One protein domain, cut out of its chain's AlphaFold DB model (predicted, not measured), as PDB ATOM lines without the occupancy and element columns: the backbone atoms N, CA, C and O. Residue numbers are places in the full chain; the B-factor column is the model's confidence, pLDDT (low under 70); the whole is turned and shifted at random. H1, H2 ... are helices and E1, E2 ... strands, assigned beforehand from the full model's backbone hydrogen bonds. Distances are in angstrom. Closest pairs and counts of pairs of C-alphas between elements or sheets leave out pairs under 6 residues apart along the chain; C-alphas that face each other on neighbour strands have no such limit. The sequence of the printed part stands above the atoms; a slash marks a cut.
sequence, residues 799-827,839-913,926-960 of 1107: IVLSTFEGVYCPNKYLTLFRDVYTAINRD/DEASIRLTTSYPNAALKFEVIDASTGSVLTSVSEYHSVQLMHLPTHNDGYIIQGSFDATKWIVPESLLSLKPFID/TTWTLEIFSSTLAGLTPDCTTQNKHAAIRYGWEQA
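AT A GLANCE: This is residues 799 to 827, 839 to 913 and 926 to 960 of the 1107 residues of the protein "Calpain catalytic domain-containing protein" of Thraustotheca clavata (UniProt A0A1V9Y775). Two sheets face to face make a sandwich, the twisted sheet E5-E4-E7-E2-E9 over the sheet E1-E8-E3-E6, and residues 948 to 960 of H1 stick out from this body as an arm. The sandwich is a jelly roll, one long hairpin wound over both sheets, with nested antiparallel pairs E1 with E8, E2 with E7, E3 with E6 and E4 with E5. The printed part has 139 residues with nine named strands, E1 to E9, and then one named helix, H1; both sheets are antiparallel, and the class is mostly strand. The whole is compact, with a radius of gyration of the C-alphas of 16.1 A, and flat, spanning 52 by 43 by 23 A.

IN THESE COORDINATES: Begin in the larger sheet: find C-alpha 815 at (-27.987, -54.882, 23.308), from which E2, residues 815 to 824, runs 25.1 A. Its other strands are E5, residues 866 to 873, E4, residues 853 to 860 and 23.4 A long, E7, residues 888 to 894, and E9, residues 937 to 942. For the second sheet, start at C-alpha 800, (-44.082, -39.620, 37.308): E1, residues 800 to 807, runs 23.9 A. Beside it in order come E8, residues 927 to 934 and 23.0 A long, E3, residues 842 to 847, and E6, residues 875 to 878. H1, residues 945 to 960, runs 22.2 A and ends at C-alpha 960, (-14.717, -39.264, -3.169).

HOW THE PARTS SIT: In the larger sheet, look at inner strand E7: N 891 and O 857 of E4 are 2.9 A apart, and N 890 and O 819 of E2 are 2.8 A apart. E4 and E5 form a hairpin, with N 856 and O 870 at 2.8 A. At the other edge, N 822 of E2 and O 939 of E9 are 2.9 A apart. In the second sheet, look for N 804 of E1 and O 930 of E8 at 2.9 A, N 844 of E3 and O 931 of E8 at 2.9 A, and N 845 of E3 and O 876 of E6 at 2.9 A. The sheets' facing parts are 8.2 A centre to centre, and their strands stand at 32 degrees. H1 is on neither sheet; every O i to N i+4 pair in it is within hydrogen-bond range.

THE WHOLE: The two farthest C-alphas, those of Ile 799 and Ala 960, are 52.3 A apart. Residues 828 to 838 and 914 to 925 are not printed; the C-alphas beside these cuts are 16.2 A and 17.8 A apart. Of the links printed whole, none is long. Mean pLDDT of the printed part is 82.1; look for values under 70 at residues 825 to 827, 839, 885 to 886, 909 to 913 and 947.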
ATOM      1  N   ILE A 799     -43.557 -37.621  41.696       84.81
ATOM      2  CA  ILE A 799     -42.929 -38.645  40.847       84.81
ATOM      3  C   ILE A 799     -43.894 -39.039  39.723       84.81
ATOM      4  O   ILE A 799     -45.089 -39.216  39.948       84.81
ATOM      5  N   VAL A 800     -43.366 -39.201  38.514       84.88
ATOM      6  CA  VAL A 800     -44.082 -39.620  37.308       84.88
ATOM      7  C   VAL A 800     -43.465 -40.915  36.792       84.88
ATOM      8  O   VAL A 800     -42.256 -40.980  36.572       84.88
ATOM      9  N   LEU A 801     -44.297 -41.934  36.562       87.69
ATOM     10  CA  LEU A 801     -43.898 -43.136  35.834       87.69
ATOM     11  C   LEU A 801     -43.901 -42.861  34.325       87.69
ATOM     12  O   LEU A 801     -44.901 -42.416  33.763       87.69
ATOM     13  N   SER A 802     -42.786 -43.178  33.677       89.38
ATOM     14  CA  SER A 802     -42.620 -43.234  32.227       89.38
ATOM     15  C   SER A 802     -42.205 -44.659  31.855       89.38
ATOM     16  O   SER A 802     -41.156 -45.126  32.301       89.38
ATOM     17  N   THR A 803     -43.020 -45.358  31.067       89.56
ATOM     18  CA  THR A 803     -42.777 -46.761  30.687       89.56
ATOM     19  C   THR A 803     -42.420 -46.859  29.210       89.56
ATOM     20  O   THR A 803     -43.115 -46.296  28.365       89.56
ATOM     21  N   PHE A 804     -41.366 -47.612  28.904       91.25
ATOM     22  CA  PHE A 804     -40.925 -47.919  27.545       91.25
ATOM     23  C   PHE A 804     -40.870 -49.434  27.352       91.25
ATOM     24  O   PHE A 804     -40.527 -50.172  28.274       91.25
ATOM     25  N   GLU A 805     -41.177 -49.903  26.148       91.56
ATOM     26  CA  GLU A 805     -41.140 -51.321  25.791       91.56
ATOM     27  C   GLU A 805     -40.520 -51.524  24.409       91.56
ATOM     28  O   GLU A 805     -40.556 -50.634  23.555       91.56
ATOM     29  N   GLY A 806     -39.957 -52.708  24.175       87.38
ATOM     30  CA  GLY A 806     -39.397 -53.054  22.878       87.38
ATOM     31  C   GLY A 806     -39.183 -54.548  22.677       87.38
ATOM     32  O   GLY A 806     -39.119 -55.341  23.618       87.38
ATOM     33  N   VAL A 807     -39.060 -54.933  21.408       88.25
ATOM     34  CA  VAL A 807     -38.738 -56.301  20.988       88.25
ATOM     35  C   VAL A 807     -37.223 -56.426  20.836       88.25
ATOM     36  O   VAL A 807     -36.589 -55.619  20.155       88.25
ATOM     37  N   TYR A 808     -36.632 -57.446  21.449       87.06
ATOM     38  CA  TYR A 808     -35.224 -57.768  21.277       87.06
ATOM     39  C   TYR A 808     -34.980 -58.479  19.941       87.06
ATOM     40  O   TYR A 808     -35.491 -59.569  19.686       87.06
ATOM     41  N   CYS A 809     -34.120 -57.886  19.117       82.31
ATOM     42  CA  CYS A 809     -33.598 -58.507  17.905       82.31
ATOM     43  C   CYS A 809     -32.186 -59.068  18.167       82.31
ATOM     44  O   CYS A 809     -31.280 -58.271  18.446       82.31
ATOM     45  N   PRO A 810     -31.959 -60.393  18.019       85.31
ATOM     46  CA  PRO A 810     -30.652 -61.029  18.179       85.31
ATOM     47  C   PRO A 810     -29.520 -60.292  17.456       85.31
ATOM     48  O   PRO A 810     -29.515 -60.152  16.225       85.31
ATOM     49  N   ASN A 811     -28.537 -59.831  18.230       84.62
ATOM     50  CA  ASN A 811     -27.409 -59.030  17.753       84.62
ATOM     51  C   ASN A 811     -26.109 -59.364  18.499       84.62
ATOM     52  O   ASN A 811     -26.127 -59.823  19.640       84.62
ATOM     53  N   LYS A 812     -24.970 -59.091  17.852       83.56
ATOM     54  CA  LYS A 812     -23.618 -59.439  18.327       83.56
ATOM     55  C   LYS A 812     -23.281 -58.897  19.723       83.56
ATOM     56  O   LYS A 812     -22.455 -59.487  20.413       83.56
ATOM     57  N   TYR A 813     -23.860 -57.762  20.108       86.19
ATOM     58  CA  TYR A 813     -23.547 -57.063  21.357       86.19
ATOM     59  C   TYR A 813     -24.576 -57.316  22.464       86.19
ATOM     60  O   TYR A 813     -24.457 -56.734  23.538       86.19
ATOM     61  N   LEU A 814     -25.576 -58.170  22.204       89.69
ATOM     62  CA  LEU A 814     -26.667 -58.495  23.126       89.69
ATOM     63  C   LEU A 814     -27.417 -57.264  23.668       89.69
ATOM     64  O   LEU A 814     -28.016 -57.307  24.742       89.69
ATOM     65  N   THR A 815     -27.390 -56.161  22.918       89.00
ATOM     66  CA  THR A 815     -27.987 -54.882  23.308       89.00
ATOM     67  C   THR A 815     -29.497 -54.920  23.085       89.00
ATOM     68  O   THR A 815     -29.946 -55.277  21.995       89.00
ATOM     69  N   LEU A 816     -30.265 -54.556  24.111       89.69
ATOM     70  CA  LEU A 816     -31.726 -54.446  24.100       89.69
ATOM     71  C   LEU A 816     -32.161 -53.113  23.473       89.69
ATOM     72  O   LEU A 816     -32.968 -53.096  22.547       89.69
ATOM     73  N   PHE A 817     -31.564 -52.019  23.954       90.25
ATOM     74  CA  PHE A 817     -31.724 -50.640  23.485       90.25
ATOM     75  C   PHE A 817     -30.485 -49.817  23.866       90.25
ATOM     76  O   PHE A 817     -29.695 -50.231  24.724       90.25
ATOM     77  N   ARG A 818     -30.311 -48.653  23.232       89.12
ATOM     78  CA  ARG A 818     -29.224 -47.711  23.519       89.12
ATOM     79  C   ARG A 818     -29.671 -46.315  23.095       89.12
ATOM     80  O   ARG A 818     -29.537 -45.950  21.926       89.12
ATOM     81  N   ASP A 819     -30.186 -45.556  24.052       89.25
ATOM     82  CA  ASP A 819     -30.978 -44.355  23.792       89.25
ATOM     83  C   ASP A 819     -30.472 -43.172  24.630       89.25
ATOM     84  O   ASP A 819     -30.001 -43.339  25.754       89.25
ATOM     85  N   VAL A 820     -30.576 -41.960  24.091       86.50
ATOM     86  CA  VAL A 820     -30.341 -40.707  24.816       86.50
ATOM     87  C   VAL A 820     -31.559 -40.415  25.693       86.50
ATOM     88  O   VAL A 820     -32.681 -40.331  25.186       86.50
ATOM     89  N   TYR A 821     -31.325 -40.245  26.992       86.12
ATOM     90  CA  TYR A 821     -32.328 -39.856  27.981       86.12
ATOM     91  C   TYR A 821     -32.496 -38.334  28.011       86.12
ATOM     92  O   TYR A 821     -31.516 -37.588  28.064       86.12
ATOM     93  N   THR A 822     -33.747 -37.874  28.031       82.44
ATOM     94  CA  THR A 822     -34.108 -36.455  28.152       82.44
ATOM     95  C   THR A 822     -35.294 -36.268  29.097       82.44
ATOM     96  O   THR A 822     -36.324 -36.914  28.910       82.44
ATOM     97  N   ALA A 823     -35.196 -35.345  30.054       72.31
ATOM     98  CA  ALA A 823     -36.331 -34.903  30.863       72.31
ATOM     99  C   ALA A 823     -37.237 -33.933  30.088       72.31
ATOM    100  O   ALA A 823     -36.795 -32.899  29.579       72.31
ATOM    101  N   ILE A 824     -38.530 -34.254  30.016       72.12
ATOM    102  CA  ILE A 824     -39.543 -33.460  29.320       72.12
ATOM    103  C   ILE A 824     -40.233 -32.549  30.344       72.12
ATOM    104  O   ILE A 824     -41.251 -32.889  30.954       72.12
ATOM    105  N   ASN A 825     -39.659 -31.357  30.517       61.50
ATOM    106  CA  ASN A 825     -40.293 -30.260  31.248       61.50
ATOM    107  C   ASN A 825     -41.585 -29.821  30.539       61.50
ATOM    108  O   ASN A 825     -41.612 -29.682  29.316       61.50
ATOM    109  N   ARG A 826     -42.661 -29.594  31.305       45.31
ATOM    110  CA  ARG A 826     -43.987 -29.250  30.751       45.31
ATOM    111  C   ARG A 826     -44.180 -27.775  30.382       45.31
ATOM    112  O   ARG A 826     -45.135 -27.486  29.670       45.31
ATOM    113  N   ASP A 827     -43.290 -26.880  30.813       39.72
ATOM    114  CA  ASP A 827     -43.391 -25.436  30.564       39.72
ATOM    115  C   ASP A 827     -42.297 -24.900  29.620       39.72
ATOM    116  O   ASP A 827     -41.157 -25.353  29.619       39.72
ATOM    117  N   ASP A 839     -31.412 -34.813  37.305       58.25
ATOM    118  CA  ASP A 839     -32.665 -35.557  37.199       58.25
ATOM    119  C   ASP A 839     -32.708 -36.703  38.216       58.25
ATOM    120  O   ASP A 839     -32.063 -37.741  38.057       58.25
ATOM    121  N   GLU A 840     -33.517 -36.520  39.258       72.06
ATOM    122  CA  GLU A 840     -33.792 -37.513  40.294       72.06
ATOM    123  C   GLU A 840     -34.671 -38.663  39.766       72.06
ATOM    124  O   GLU A 840     -35.831 -38.822  40.148       72.06
ATOM    125  N   ALA A 841     -34.108 -39.475  38.868       82.75
ATOM    126  CA  ALA A 841     -34.760 -40.645  38.295       82.75
ATOM    127  C   ALA A 841     -34.332 -41.956  38.980       82.75
ATOM    128  O   ALA A 841     -33.177 -42.136  39.370       82.75
ATOM    129  N   SER A 842     -35.282 -42.886  39.074       88.81
ATOM    130  CA  SER A 842     -35.094 -44.293  39.447       88.81
ATOM    131  C   SER A 842     -35.547 -45.161  38.273       88.81
ATOM    132  O   SER A 842     -36.599 -44.900  37.694       88.81
ATOM    133  N   ILE A 843     -34.768 -46.172  37.899       90.94
ATOM    134  CA  ILE A 843     -34.945 -46.935  36.658       90.94
ATOM    135  C   ILE A 843     -34.971 -48.434  36.966       90.94
ATOM    136  O   ILE A 843     -34.135 -48.922  37.727       90.94
ATOM    137  N   ARG A 844     -35.882 -49.179  36.334       92.12
ATOM    138  CA  ARG A 844     -35.920 -50.647  36.363       92.12
ATOM    139  C   ARG A 844     -36.043 -51.213  34.956       92.12
ATOM    140  O   ARG A 844     -36.914 -50.813  34.195       92.12
ATOM    141  N   LEU A 845     -35.172 -52.162  34.629       92.00
ATOM    142  CA  LEU A 845     -35.153 -52.894  33.365       92.00
ATOM    143  C   LEU A 845     -35.511 -54.357  33.623       92.00
ATOM    144  O   LEU A 845     -34.871 -55.010  34.448       92.00
ATOM    145  N   THR A 846     -36.497 -54.878  32.898       90.81
ATOM    146  CA  THR A 846     -36.911 -56.289  32.942       90.81
ATOM    147  C   THR A 846     -37.003 -56.880  31.528       90.81
ATOM    148  O   THR A 846     -36.945 -56.166  30.521       90.81
ATOM    149  N   THR A 847     -37.140 -58.203  31.438       89.62
ATOM    150  CA  THR A 847     -37.342 -58.929  30.176       89.62
ATOM    151  C   THR A 847     -38.333 -60.074  30.358       89.62
ATOM    152  O   THR A 847     -38.461 -60.625  31.450       89.62
ATOM    153  N   SER A 848     -39.004 -60.469  29.276       87.06
ATOM    154  CA  SER A 848     -39.827 -61.683  29.236       87.06
ATOM    155  C   SER A 848     -39.014 -62.984  29.186       87.06
ATOM    156  O   SER A 848     -39.599 -64.060  29.312       87.06
ATOM    157  N   TYR A 849     -37.682 -62.930  29.038       82.88
ATOM    158  CA  TYR A 849     -36.843 -64.131  29.074       82.88
ATOM    159  C   TYR A 849     -36.575 -64.603  30.522       82.88
ATOM    160  O   TYR A 849     -35.923 -63.887  31.288       82.88
ATOM    161  N   PRO A 850     -37.021 -65.807  30.930       77.38
ATOM    162  CA  PRO A 850     -36.873 -66.274  32.309       77.38
ATOM    163  C   PRO A 850     -35.406 -66.568  32.661       77.38
ATOM    164  O   PRO A 850     -34.666 -67.134  31.858       77.38
ATOM    165  N   ASN A 851     -34.993 -66.233  33.888       80.06
ATOM    166  CA  ASN A 851     -33.628 -66.408  34.410       80.06
ATOM    167  C   ASN A 851     -32.500 -65.744  33.591       80.06
ATOM    168  O   ASN A 851     -31.330 -66.077  33.784       80.06
ATOM    169  N   ALA A 852     -32.809 -64.791  32.706       83.69
ATOM    170  CA  ALA A 852     -31.782 -64.006  32.028       83.69
ATOM    171  C   ALA A 852     -31.057 -63.073  33.015       83.69
ATOM    172  O   ALA A 852     -31.701 -62.424  33.844       83.69
ATOM    173  N   ALA A 853     -29.728 -62.968  32.903       89.50
ATOM    174  CA  ALA A 853     -28.991 -61.864  33.516       89.50
ATOM    175  C   ALA A 853     -29.053 -60.640  32.601       89.50
ATOM    176  O   ALA A 853     -28.758 -60.722  31.406       89.50
ATOM    177  N   LEU A 854     -29.419 -59.505  33.180       91.38
ATOM    178  CA  LEU A 854     -29.492 -58.209  32.523       91.38
ATOM    179  C   LEU A 854     -28.344 -57.326  33.007       91.38
ATOM    180  O   LEU A 854     -27.900 -57.442  34.146       91.38
ATOM    181  N   LYS A 855     -27.907 -56.405  32.152       94.56
ATOM    182  CA  LYS A 855     -26.952 -55.345  32.467       94.56
ATOM    183  C   LYS A 855     -27.501 -54.009  31.981       94.56
ATOM    184  O   LYS A 855     -27.858 -53.868  30.809       94.56
ATOM    185  N   PHE A 856     -27.533 -53.034  32.881       94.62
ATOM    186  CA  PHE A 856     -27.857 -51.643  32.598       94.62
ATOM    187  C   PHE A 856     -26.599 -50.782  32.751       94.62
ATOM    188  O   PHE A 856     -25.804 -50.971  33.678       94.62
ATOM    189  N   GLU A 857     -26.401 -49.848  31.829       93.12
ATOM    190  CA  GLU A 857     -25.265 -48.927  31.802       93.12
ATOM    191  C   GLU A 857     -25.762 -47.500  31.570       93.12
ATOM    192  O   GLU A 857     -26.489 -47.233  30.610       93.12
ATOM    193  N   VAL A 858     -25.335 -46.581  32.439       90.50
ATOM    194  CA  VAL A 858     -25.478 -45.135  32.248       90.50
ATOM    195  C   VAL A 858     -24.148 -44.613  31.725       90.50
ATOM    196  O   VAL A 858     -23.100 -44.818  32.341       90.50
ATOM    197  N   ILE A 859     -24.191 -43.960  30.572       89.12
ATOM    198  CA  ILE A 859     -23.036 -43.517  29.798       89.12
ATOM    199  C   ILE A 859     -23.157 -42.005  29.605       89.12
ATOM    200  O   ILE A 859     -24.228 -41.504  29.275       89.12
ATOM    201  N   ASP A 860     -22.069 -41.269  29.794       86.75
ATOM    202  CA  ASP A 860     -22.018 -39.843  29.486       86.75
ATOM    203  C   ASP A 860     -22.169 -39.605  27.972       86.75
ATOM    204  O   ASP A 860     -21.467 -40.216  27.158       86.75
ATOM    205  N   ALA A 861     -23.071 -38.701  27.593       79.81
ATOM    206  CA  ALA A 861     -23.332 -38.365  26.201       79.81
ATOM    207  C   ALA A 861     -22.186 -37.584  25.518       79.81
ATOM    208  O   ALA A 861     -22.069 -37.672  24.292       79.81
ATOM    209  N   SER A 862     -21.334 -36.854  26.258       78.69
ATOM    210  CA  SER A 862     -20.249 -36.057  25.656       78.69
ATOM    211  C   SER A 862     -18.935 -36.834  25.503       78.69
ATOM    212  O   SER A 862     -18.358 -36.845  24.411       78.69
ATOM    213  N   THR A 863     -18.473 -37.542  26.540       80.38
ATOM    214  CA  THR A 863     -17.244 -38.361  26.482       80.38
ATOM    215  C   THR A 863     -17.472 -39.797  26.012       80.38
ATOM    216  O   THR A 863     -16.532 -40.435  25.531       80.38
ATOM    217  N   GLY A 864     -18.689 -40.337  26.148       79.88
ATOM    218  CA  GLY A 864     -18.972 -41.757  25.921       79.88
ATOM    219  C   GLY A 864     -18.439 -42.691  27.017       79.88
ATOM    220  O   GLY A 864     -18.364 -43.900  26.792       79.88
ATOM    221  N   SER A 865     -18.040 -42.158  28.179       84.50
ATOM    222  CA  SER A 865     -17.575 -42.954  29.323       84.50
ATOM    223  C   SER A 865     -18.739 -43.535  30.135       84.50
ATOM    224  O   SER A 865     -19.807 -42.934  30.230       84.50
ATOM    225  N   VAL A 866     -18.560 -44.727  30.715       87.50
ATOM    226  CA  VAL A 866     -19.576 -45.356  31.576       87.50
ATOM    227  C   VAL A 866     -19.523 -44.703  32.958       87.50
ATOM    228  O   VAL A 866     -18.523 -44.837  33.661       87.50
ATOM    229  N   LEU A 867     -20.600 -44.018  33.345       84.69
ATOM    230  CA  LEU A 867     -20.756 -43.367  34.650       84.69
ATOM    231  C   LEU A 867     -21.175 -44.364  35.737       84.69
ATOM    232  O   LEU A 867     -20.790 -44.230  36.895       84.69
ATOM    233  N   THR A 868     -21.997 -45.355  35.387       85.88
ATOM    234  CA  THR A 868     -22.493 -46.393  36.303       85.88
ATOM    235  C   THR A 868     -22.912 -47.625  35.514       85.88
ATOM    236  O   THR A 868     -23.452 -47.511  34.414       85.88
ATOM    237  N   SER A 869     -22.694 -48.812  36.083       88.88
ATOM    238  CA  SER A 869     -23.226 -50.062  35.548       88.88
ATOM    239  C   SER A 869     -23.745 -50.954  36.668       88.88
ATOM    240  O   SER A 869     -23.094 -51.095  37.700       88.88
ATOM    241  N   VAL A 870     -24.908 -51.564  36.440       87.38
ATOM    242  CA  VAL A 870     -25.558 -52.513  37.349       87.38
ATOM    243  C   VAL A 870     -25.937 -53.756  36.546       87.38
ATOM    244  O   VAL A 870     -26.321 -53.653  35.380       87.38
ATOM    245  N   SER A 871     -25.813 -54.939  37.143       87.25
ATOM    246  CA  SER A 871     -26.103 -56.221  36.492       87.25
ATOM    247  C   SER A 871     -26.754 -57.176  37.481       87.25
ATOM    248  O   SER A 871     -26.230 -57.343  38.581       87.25
ATOM    249  N   GLU A 872     -27.867 -57.807  37.106       82.81
ATOM    250  CA  GLU A 872     -28.642 -58.707  37.969       82.81
ATOM    251  C   GLU A 872     -29.570 -59.639  37.166       82.81
ATOM    252  O   GLU A 872     -29.891 -59.369  36.006       82.81
ATOM    253  N   TYR A 873     -30.000 -60.754  37.762       78.75
ATOM    254  CA  TYR A 873     -30.961 -61.679  37.152       78.75
ATOM    255  C   TYR A 873     -32.408 -61.164  37.210       78.75
ATOM    256  O   TYR A 873     -32.835 -60.583  38.204       78.75
ATOM    257  N   HIS A 874     -33.195 -61.476  36.172       75.94
ATOM    258  CA  HIS A 874     -34.621 -61.141  35.986       75.94
ATOM    259  C   HIS A 874     -34.951 -59.645  35.848       75.94
ATOM    260  O   HIS A 874     -35.669 -59.263  34.923       75.94
ATOM    261  N   SER A 875     -34.447 -58.795  36.743       83.88
ATOM    262  CA  SER A 875     -34.631 -57.345  36.682       83.88
ATOM    263  C   SER A 875     -33.456 -56.597  37.295       83.88
ATOM    264  O   SER A 875     -33.077 -56.880  38.430       83.88
ATOM    265  N   VAL A 876     -32.946 -55.590  36.589       87.38
ATOM    266  CA  VAL A 876     -31.954 -54.640  37.113       87.38
ATOM    267  C   VAL A 876     -32.666 -53.378  37.588       87.38
ATOM    268  O   VAL A 876     -33.524 -52.859  36.878       87.38
ATOM    269  N   GLN A 877     -32.291 -52.873  38.765       87.75
ATOM    270  CA  GLN A 877     -32.770 -51.606  39.326       87.75
ATOM    271  C   GLN A 877     -31.597 -50.630  39.516       87.75
ATOM    272  O   GLN A 877     -30.499 -51.037  39.889       87.75
ATOM    273  N   LEU A 878     -31.844 -49.338  39.297       88.75
ATOM    274  CA  LEU A 878     -30.949 -48.223  39.609       88.75
ATOM    275  C   LEU A 878     -31.778 -47.127  40.292       88.75
ATOM    276  O   LEU A 878     -32.623 -46.510  39.653       88.75
ATOM    277  N   MET A 879     -31.559 -46.876  41.584       84.31
ATOM    278  CA  MET A 879     -32.450 -46.013  42.386       84.31
ATOM    279  C   MET A 879     -32.151 -44.502  42.269       84.31
ATOM    280  O   MET A 879     -32.910 -43.668  42.769       84.31
ATOM    281  N   HIS A 880     -31.040 -44.141  41.623       84.31
ATOM    282  CA  HIS A 880     -30.599 -42.760  41.427       84.31
ATOM    283  C   HIS A 880     -29.733 -42.662  40.158       84.31
ATOM    284  O   HIS A 880     -28.813 -43.465  39.987       84.31
ATOM    285  N   LEU A 881     -29.989 -41.689  39.276       81.94
ATOM    286  CA  LEU A 881     -29.063 -41.363  38.181       81.94
ATOM    287  C   LEU A 881     -27.819 -40.631  38.721       81.94
ATOM    288  O   LEU A 881     -27.969 -39.732  39.547       81.94
ATOM    289  N   PRO A 882     -26.595 -40.946  38.256       79.06
ATOM    290  CA  PRO A 882     -25.395 -40.205  38.649       79.06
ATOM    291  C   PRO A 882     -25.502 -38.723  38.284       79.06
ATOM    292  O   PRO A 882     -25.936 -38.397  37.187       79.06
ATOM    293  N   THR A 883     -25.055 -37.818  39.155       73.19
ATOM    294  CA  THR A 883     -25.146 -36.371  38.905       73.19
ATOM    295  C   THR A 883     -24.199 -35.923  37.781       73.19
ATOM    296  O   THR A 883     -22.994 -35.787  38.010       73.19
ATOM    297  N   HIS A 884     -24.733 -35.668  36.581       70.44
ATOM    298  CA  HIS A 884     -23.980 -35.204  35.409       70.44
ATOM    299  C   HIS A 884     -24.673 -34.042  34.671       70.44
ATOM    300  O   HIS A 884     -25.894 -33.902  34.717       70.44
ATOM    301  N   ASN A 885     -23.889 -33.212  33.970       65.25
ATOM    302  CA  ASN A 885     -24.385 -32.005  33.289       65.25
ATOM    303  C   ASN A 885     -24.650 -32.202  31.786       65.25
ATOM    304  O   ASN A 885     -25.553 -31.571  31.242       65.25
ATOM    305  N   ASP A 886     -23.881 -33.064  31.116       65.81
ATOM    306  CA  ASP A 886     -23.859 -33.157  29.644       65.81
ATOM    307  C   ASP A 886     -24.937 -34.101  29.062       65.81
ATOM    308  O   ASP A 886     -24.948 -34.390  27.865       65.81
ATOM    309  N   GLY A 887     -25.864 -34.573  29.901       76.00
ATOM    310  CA  GLY A 887     -26.881 -35.566  29.547       76.00
ATOM    311  C   GLY A 887     -26.376 -37.013  29.596       76.00
ATOM    312  O   GLY A 887     -25.201 -37.283  29.856       76.00
ATOM    313  N   TYR A 888     -27.292 -37.955  29.358       85.25
ATOM    314  CA  TYR A 888     -27.055 -39.390  29.541       85.25
ATOM    315  C   TYR A 888     -27.475 -40.191  28.306       85.25
ATOM    316  O   TYR A 888     -28.550 -39.982  27.745       85.25
ATOM    317  N   ILE A 889     -26.657 -41.172  27.935       87.50
ATOM    318  CA  ILE A 889     -27.042 -42.305  27.095       87.50
ATOM    319  C   ILE A 889     -27.268 -43.490  28.032       87.50
ATOM    320  O   ILE A 889     -26.374 -43.859  28.794       87.50
ATOM    321  N   ILE A 890     -28.445 -44.105  27.977       91.69
ATOM    322  CA  ILE A 890     -28.761 -45.318  28.732       91.69
ATOM    323  C   ILE A 890     -28.749 -46.539  27.812       91.69
ATOM    324  O   ILE A 890     -29.200 -46.482  26.667       91.69
ATOM    325  N   GLN A 891     -28.210 -47.654  28.303       92.69
ATOM    326  CA  GLN A 891     -28.033 -48.880  27.529       92.69
ATOM    327  C   GLN A 891     -28.483 -50.099  28.337       92.69
ATOM    328  O   GLN A 891     -27.973 -50.354  29.427       92.69
ATOM    329  N   GLY A 892     -29.420 -50.869  27.781       93.50
ATOM    330  CA  GLY A 892     -29.815 -52.182  28.293       93.50
ATOM    331  C   GLY A 892     -29.180 -53.305  27.473       93.50
ATOM    332  O   GLY A 892     -29.091 -53.210  26.249       93.50
ATOM    333  N   SER A 893     -28.749 -54.387  28.117       92.69
ATOM    334  CA  SER A 893     -28.156 -55.562  27.455       92.69
ATOM    335  C   SER A 893     -28.317 -56.842  28.285       92.69
ATOM    336  O   SER A 893     -28.642 -56.769  29.469       92.69
ATOM    337  N   PHE A 894     -28.085 -58.014  27.686       93.19
ATOM    338  CA  PHE A 894     -27.917 -59.265  28.440       93.19
ATOM    339  C   PHE A 894     -26.471 -59.433  28.924       93.19
ATOM    340  O   PHE A 894     -25.525 -59.205  28.166       93.19
ATOM    341  N   ASP A 895     -26.287 -59.891  30.164       90.62
ATOM    342  CA  ASP A 895     -24.961 -60.068  30.758       90.62
ATOM    343  C   ASP A 895     -24.381 -61.469  30.501       90.62
ATOM    344  O   ASP A 895     -24.538 -62.398  31.297       90.62
ATOM    345  N   ALA A 896     -23.634 -61.595  29.403       87.38
ATOM    346  CA  ALA A 896     -22.887 -62.805  29.058       87.38
ATOM    347  C   ALA A 896     -21.721 -63.152  30.018       87.38
ATOM    348  O   ALA A 896     -21.068 -64.176  29.822       87.38
ATOM    349  N   THR A 897     -21.424 -62.328  31.034       85.50
ATOM    350  CA  THR A 897     -20.439 -62.661  32.082       85.50
ATOM    351  C   THR A 897     -21.072 -63.387  33.269       85.50
ATOM    352  O   THR A 897     -20.422 -64.245  33.865       85.50
ATOM    353  N   LYS A 898     -22.349 -63.102  33.575       80.94
ATOM    354  CA  LYS A 898     -23.139 -63.821  34.590       80.94
ATOM    355  C   LYS A 898     -23.934 -64.998  34.009       80.94
ATOM    356  O   LYS A 898     -24.177 -65.978  34.709       80.94
ATOM    357  N   TRP A 899     -24.378 -64.917  32.755       84.88
ATOM    358  CA  TRP A 899     -25.346 -65.860  32.181       84.88
ATOM    359  C   TRP A 899     -24.861 -66.506  30.880       84.88
ATOM    360  O   TRP A 899     -24.284 -65.857  30.009       84.88
ATOM    361  N   ILE A 900     -25.127 -67.808  30.737       83.00
ATOM    362  CA  ILE A 900     -24.845 -68.567  29.515       83.00
ATOM    363  C   ILE A 900     -25.969 -68.280  28.517       83.00
ATOM    364  O   ILE A 900     -27.052 -68.855  28.598       83.00
ATOM    365  N   VAL A 901     -25.703 -67.361  27.591       85.19
ATOM    366  CA  VAL A 901     -26.687 -66.860  26.624       85.19
ATOM    367  C   VAL A 901     -27.011 -67.930  25.567       85.19
ATOM    368  O   VAL A 901     -26.093 -68.391  24.885       85.19
ATOM    369  N   PRO A 902     -28.289 -68.320  25.385       84.62
ATOM    370  CA  PRO A 902     -28.691 -69.303  24.376       84.62
ATOM    371  C   PRO A 902     -28.414 -68.858  22.933       84.62
ATOM    372  O   PRO A 902     -28.538 -67.679  22.596       84.62
ATOM    373  N   GLU A 903     -28.140 -69.817  22.041       81.44
ATOM    374  CA  GLU A 903     -27.873 -69.548  20.615       81.44
ATOM    375  C   GLU A 903     -29.018 -68.811  19.900       81.44
ATOM    376  O   GLU A 903     -28.766 -68.052  18.969       81.44
ATOM    377  N   SER A 904     -30.264 -68.961  20.364       80.94
ATOM    378  CA  SER A 904     -31.434 -68.250  19.831       80.94
ATOM    379  C   SER A 904     -31.405 -66.731  20.044       80.94
ATOM    380  O   SER A 904     -32.089 -66.010  19.316       80.94
ATOM    381  N   LEU A 905     -30.618 -66.236  21.006       82.19
ATOM    382  CA  LEU A 905     -30.415 -64.805  21.259       82.19
ATOM    383  C   LEU A 905     -29.126 -64.268  20.612       82.19
ATOM    384  O   LEU A 905     -28.924 -63.056  20.547       82.19
ATOM    385  N   LEU A 906     -28.257 -65.145  20.099       82.12
ATOM    386  CA  LEU A 906     -26.980 -64.779  19.488       82.12
ATOM    387  C   LEU A 906     -27.114 -64.514  17.982       82.12
ATOM    388  O   LEU A 906     -27.930 -65.094  17.272       82.12
ATOM    389  N   SER A 907     -26.275 -63.614  17.465       81.19
ATOM    390  CA  SER A 907     -26.263 -63.248  16.047       81.19
ATOM    391  C   SER A 907     -24.930 -62.633  15.648       81.19
ATOM    392  O   SER A 907     -24.349 -61.835  16.379       81.19
ATOM    393  N   LEU A 908     -24.452 -62.955  14.445       73.19
ATOM    394  CA  LEU A 908     -23.235 -62.357  13.885       73.19
ATOM    395  C   LEU A 908     -23.458 -60.923  13.363       73.19
ATOM    396  O   LEU A 908     -22.487 -60.227  13.058       73.19
ATOM    397  N   LYS A 909     -24.714 -60.460  13.250       69.62
ATOM    398  CA  LYS A 909     -25.026 -59.086  12.824       69.62
ATOM    399  C   LYS A 909     -24.768 -58.109  13.985       69.62
ATOM    400  O   LYS A 909     -25.302 -58.319  15.072       69.62
ATOM    401  N   PRO A 910     -23.989 -57.027  13.786       63.72
ATOM    402  CA  PRO A 910     -23.687 -56.072  14.853       63.72
ATOM    403  C   PRO A 910     -24.845 -55.123  15.190       63.72
ATOM    404  O   PRO A 910     -24.876 -54.606  16.300       63.72
ATOM    405  N   PHE A 911     -25.770 -54.883  14.257       60.31
ATOM    406  CA  PHE A 911     -26.860 -53.913  14.397       60.31
ATOM    407  C   PHE A 911     -28.138 -54.420  13.713       60.31
ATOM    408  O   PHE A 911     -28.074 -55.273  12.821       60.31
ATOM    409  N   ILE A 912     -29.280 -53.852  14.107       58.59
ATOM    410  CA  ILE A 912     -30.555 -53.960  13.382       58.59
ATOM    411  C   ILE A 912     -30.439 -53.171  12.063       58.59
ATOM    412  O   ILE A 912     -29.764 -52.144  12.009       58.59
ATOM    413  N   ASP A 913     -31.088 -53.656  11.003       51.00
ATOM    414  CA  ASP A 913     -31.146 -53.013   9.684       51.00
ATOM    415  C   ASP A 913     -32.552 -52.404   9.484       51.00
ATOM    416  O   ASP A 913     -33.463 -53.110   9.041       51.00
ATOM    417  N   THR A 926     -38.557 -62.301  22.112       84.12
ATOM    418  CA  THR A 926     -38.237 -61.776  23.444       84.12
ATOM    419  C   THR A 926     -38.468 -60.269  23.510       84.12
ATOM    420  O   THR A 926     -38.049 -59.533  22.620       84.12
ATOM    421  N   THR A 927     -39.080 -59.798  24.591       89.12
ATOM    422  CA  THR A 927     -39.332 -58.376  24.858       89.12
ATOM    423  C   THR A 927     -38.557 -57.883  26.075       89.12
ATOM    424  O   THR A 927     -38.112 -58.660  26.930       89.12
ATOM    425  N   TRP A 928     -38.391 -56.569  26.150       92.69
ATOM    426  CA  TRP A 928     -37.880 -55.850  27.309       92.69
ATOM    427  C   TRP A 928     -38.828 -54.706  27.665       92.69
ATOM    428  O   TRP A 928     -39.478 -54.136  26.787       92.69
ATOM    429  N   THR A 929     -38.889 -54.367  28.951       91.69
ATOM    430  CA  THR A 929     -39.623 -53.198  29.451       91.69
ATOM    431  C   THR A 929     -38.749 -52.408  30.412       91.69
ATOM    432  O   THR A 929     -38.017 -52.993  31.216       91.69
ATOM    433  N   LEU A 930     -38.826 -51.085  30.319       92.69
ATOM    434  CA  LEU A 930     -38.063 -50.132  31.109       92.69
ATOM    435  C   LEU A 930     -39.031 -49.177  31.818       92.69
ATOM    436  O   LEU A 930     -39.733 -48.397  31.176       92.69
ATOM    437  N   GLU A 931     -39.060 -49.249  33.142       92.12
ATOM    438  CA  GLU A 931     -39.868 -48.404  34.023       92.12
ATOM    439  C   GLU A 931     -38.970 -47.284  34.572       92.12
ATOM    440  O   GLU A 931     -37.953 -47.566  35.210       92.12
ATOM    441  N   ILE A 932     -39.318 -46.017  34.326       90.38
ATOM    442  CA  ILE A 932     -38.590 -44.847  34.838       90.38
ATOM    443  C   ILE A 932     -39.515 -44.023  35.736       90.38
ATOM    444  O   ILE A 932     -40.524 -43.498  35.275       90.38
ATOM    445  N   PHE A 933     -39.141 -43.876  37.003       89.44
ATOM    446  CA  PHE A 933     -39.777 -42.994  37.980       89.44
ATOM    447  C   PHE A 933     -38.925 -41.736  38.162       89.44
ATOM    448  O   PHE A 933     -37.839 -41.812  38.736       89.44
ATOM    449  N   SER A 934     -39.402 -40.587  37.688       86.94
ATOM    450  CA  SER A 934     -38.674 -39.307  37.706       86.94
ATOM    451  C   SER A 934     -39.587 -38.141  38.098       86.94
ATOM    452  O   SER A 934     -40.807 -38.253  38.031       86.94
ATOM    453  N   SER A 935     -39.024 -37.003  38.512       80.94
ATOM    454  CA  SER A 935     -39.814 -35.811  38.883       80.94
ATOM    455  C   SER A 935     -40.601 -35.207  37.708       80.94
ATOM    456  O   SER A 935     -41.686 -34.645  37.891       80.94
ATOM    457  N   THR A 936     -40.061 -35.365  36.498       81.81
ATOM    458  CA  THR A 936     -40.645 -34.992  35.203       81.81
ATOM    459  C   THR A 936     -40.930 -36.244  34.361       81.81
ATOM    460  O   THR A 936     -40.572 -37.357  34.749       81.81
ATOM    461  N   LEU A 937     -41.585 -36.092  33.204       81.94
ATOM    462  CA  LEU A 937     -41.769 -37.204  32.266       81.94
ATOM    463  C   LEU A 937     -40.442 -37.489  31.544       81.94
ATOM    464  O   LEU A 937     -39.853 -36.575  30.965       81.94
ATOM    465  N   ALA A 938     -39.992 -38.741  31.529       84.75
ATOM    466  CA  ALA A 938     -38.819 -39.131  30.758       84.75
ATOM    467  C   ALA A 938     -39.156 -39.261  29.264       84.75
ATOM    468  O   ALA A 938     -40.248 -39.681  28.882       84.75
ATOM    469  N   GLY A 939     -38.187 -38.941  28.412       83.81
ATOM    470  CA  GLY A 939     -38.187 -39.221  26.981       83.81
ATOM    471  C   GLY A 939     -36.906 -39.948  26.585       83.81
ATOM    472  O   GLY A 939     -35.831 -39.610  27.082       83.81
ATOM    473  N   LEU A 940     -37.021 -40.926  25.687       86.31
ATOM    474  CA  LEU A 940     -35.894 -41.660  25.113       86.31
ATOM    475  C   LEU A 940     -35.839 -41.436  23.603       86.31
ATOM    476  O   LEU A 940     -36.872 -41.437  22.929       86.31
ATOM    477  N   THR A 941     -34.634 -41.251  23.065       83.44
ATOM    478  CA  THR A 941     -34.398 -41.126  21.619       83.44
ATOM    479  C   THR A 941     -33.199 -41.985  21.197       83.44
ATOM    480  O   THR A 941     -32.158 -41.894  21.843       83.44
ATOM    481  N   PRO A 942     -33.284 -42.825  20.145       82.81
ATOM    482  CA  PRO A 942     -32.208 -43.764  19.809       82.81
ATOM    483  C   PRO A 942     -30.837 -43.111  19.562       82.81
ATOM    484  O   PRO A 942     -30.746 -42.103  18.855       82.81
ATOM    485  N   ASP A 943     -29.753 -43.714  20.077       81.88
ATOM    486  CA  ASP A 943     -28.374 -43.246  19.856       81.88
ATOM    487  C   ASP A 943     -27.915 -43.504  18.408       81.88
ATOM    488  O   ASP A 943     -27.169 -44.434  18.075       81.88
ATOM    489  N   CYS A 944     -28.327 -42.607  17.521       71.94
ATOM    490  CA  CYS A 944     -27.899 -42.590  16.132       71.94
ATOM    491  C   CYS A 944     -26.449 -42.107  15.942       71.94
ATOM    492  O   CYS A 944     -26.005 -42.050  14.797       71.94
ATOM    493  N   THR A 945     -25.659 -41.776  16.978       73.56
ATOM    494  CA  THR A 945     -24.309 -41.197  16.780       73.56
ATOM    495  C   THR A 945     -23.385 -42.116  15.977       73.56
ATOM    496  O   THR A 945     -22.659 -41.653  15.095       73.56
ATOM    497  N   THR A 946     -23.438 -43.429  16.220       70.81
ATOM    498  CA  THR A 946     -22.635 -44.422  15.486       70.81
ATOM    499  C   THR A 946     -23.165 -44.646  14.068       70.81
ATOM    500  O   THR A 946     -22.381 -44.735  13.121       70.81
ATOM    501  N   GLN A 947     -24.491 -44.640  13.885       68.69
ATOM    502  CA  GLN A 947     -25.106 -44.715  12.556       68.69
ATOM    503  C   GLN A 947     -24.750 -43.486  11.709       68.69
ATOM    504  O   GLN A 947     -24.352 -43.635  10.555       68.69
ATOM    505  N   ASN A 948     -24.786 -42.291  12.302       73.50
ATOM    506  CA  ASN A 948     -24.427 -41.022  11.675       73.50
ATOM    507  C   ASN A 948     -22.936 -40.971  11.309       73.50
ATOM    508  O   ASN A 948     -22.603 -40.551  10.203       73.50
ATOM    509  N   LYS A 949     -22.036 -41.483  12.163       76.06
ATOM    510  CA  LYS A 949     -20.611 -41.675  11.820       76.06
ATOM    511  C   LYS A 949     -20.454 -42.597  10.599       76.06
ATOM    512  O   LYS A 949     -19.748 -42.248   9.656       76.06
ATOM    513  N   HIS A 950     -21.150 -43.737  10.559       72.81
ATOM    514  CA  HIS A 950     -21.107 -44.659   9.413       72.81
ATOM    515  C   HIS A 950     -21.785 -44.103   8.145       72.81
ATOM    516  O   HIS A 950     -21.369 -44.430   7.031       72.81
ATOM    517  N   ALA A 951     -22.814 -43.266   8.281       72.75
ATOM    518  CA  ALA A 951     -23.453 -42.562   7.173       72.75
ATOM    519  C   ALA A 951     -22.532 -41.472   6.605       72.75
ATOM    520  O   ALA A 951     -22.347 -41.417   5.395       72.75
ATOM    521  N   ALA A 952     -21.871 -40.685   7.460       76.12
ATOM    522  CA  ALA A 952     -20.881 -39.688   7.053       76.12
ATOM    523  C   ALA A 952     -19.663 -40.322   6.357       76.12
ATOM    524  O   ALA A 952     -19.186 -39.788   5.359       76.12
ATOM    525  N   ILE A 953     -19.197 -41.491   6.820       78.81
ATOM    526  CA  ILE A 953     -18.135 -42.258   6.146       78.81
ATOM    527  C   ILE A 953     -18.595 -42.739   4.761       78.81
ATOM    528  O   ILE A 953     -17.874 -42.532   3.786       78.81
ATOM    529  N   ARG A 954     -19.798 -43.322   4.640       73.50
ATOM    530  CA  ARG A 954     -20.357 -43.742   3.338       73.50
ATOM    531  C   ARG A 954     -20.560 -42.561   2.387       73.50
ATOM    532  O   ARG A 954     -20.158 -42.643   1.233       73.50
ATOM    533  N   TYR A 955     -21.092 -41.447   2.882       75.19
ATOM    534  CA  TYR A 955     -21.244 -40.206   2.127       75.19
ATOM    535  C   TYR A 955     -19.889 -39.655   1.661       75.19
ATOM    536  O   TYR A 955     -19.739 -39.303   0.498       75.19
ATOM    537  N   GLY A 956     -18.870 -39.652   2.528       79.50
ATOM    538  CA  GLY A 956     -17.505 -39.263   2.167       79.50
ATOM    539  C   GLY A 956     -16.868 -40.190   1.125       79.50
ATOM    540  O   GLY A 956     -16.161 -39.719   0.239       79.50
ATOM    541  N   TRP A 957     -17.144 -41.496   1.179       78.88
ATOM    542  CA  TRP A 957     -16.705 -42.460   0.163       78.88
ATOM    543  C   TRP A 957     -17.393 -42.266  -1.190       78.88
ATOM    544  O   TRP A 957     -16.731 -42.391  -2.215       78.88
ATOM    545  N   GLU A 958     -18.688 -41.956  -1.193       75.38
ATOM    546  CA  GLU A 958     -19.487 -41.729  -2.403       75.38
ATOM    547  C   GLU A 958     -19.212 -40.345  -3.026       75.38
ATOM    548  O   GLU A 958     -19.207 -40.206  -4.246       75.38
ATOM    549  N   GLN A 959     -18.874 -39.335  -2.213       76.62
ATOM    550  CA  GLN A 959     -18.340 -38.049  -2.685       76.62
ATOM    551  C   GLN A 959     -16.924 -38.184  -3.267       76.62
ATOM    552  O   GLN A 959     -16.605 -37.547  -4.268       76.62
ATOM    553  N   ALA A 960     -16.067 -39.017  -2.663       76.75
ATOM    554  CA  ALA A 960     -14.717 -39.264  -3.169       76.75
ATOM    555  C   ALA A 960     -14.699 -40.129  -4.445       76.75
ATOM    556  O   ALA A 960     -13.794 -39.987  -5.265       76.75
TER     557      ALA A 960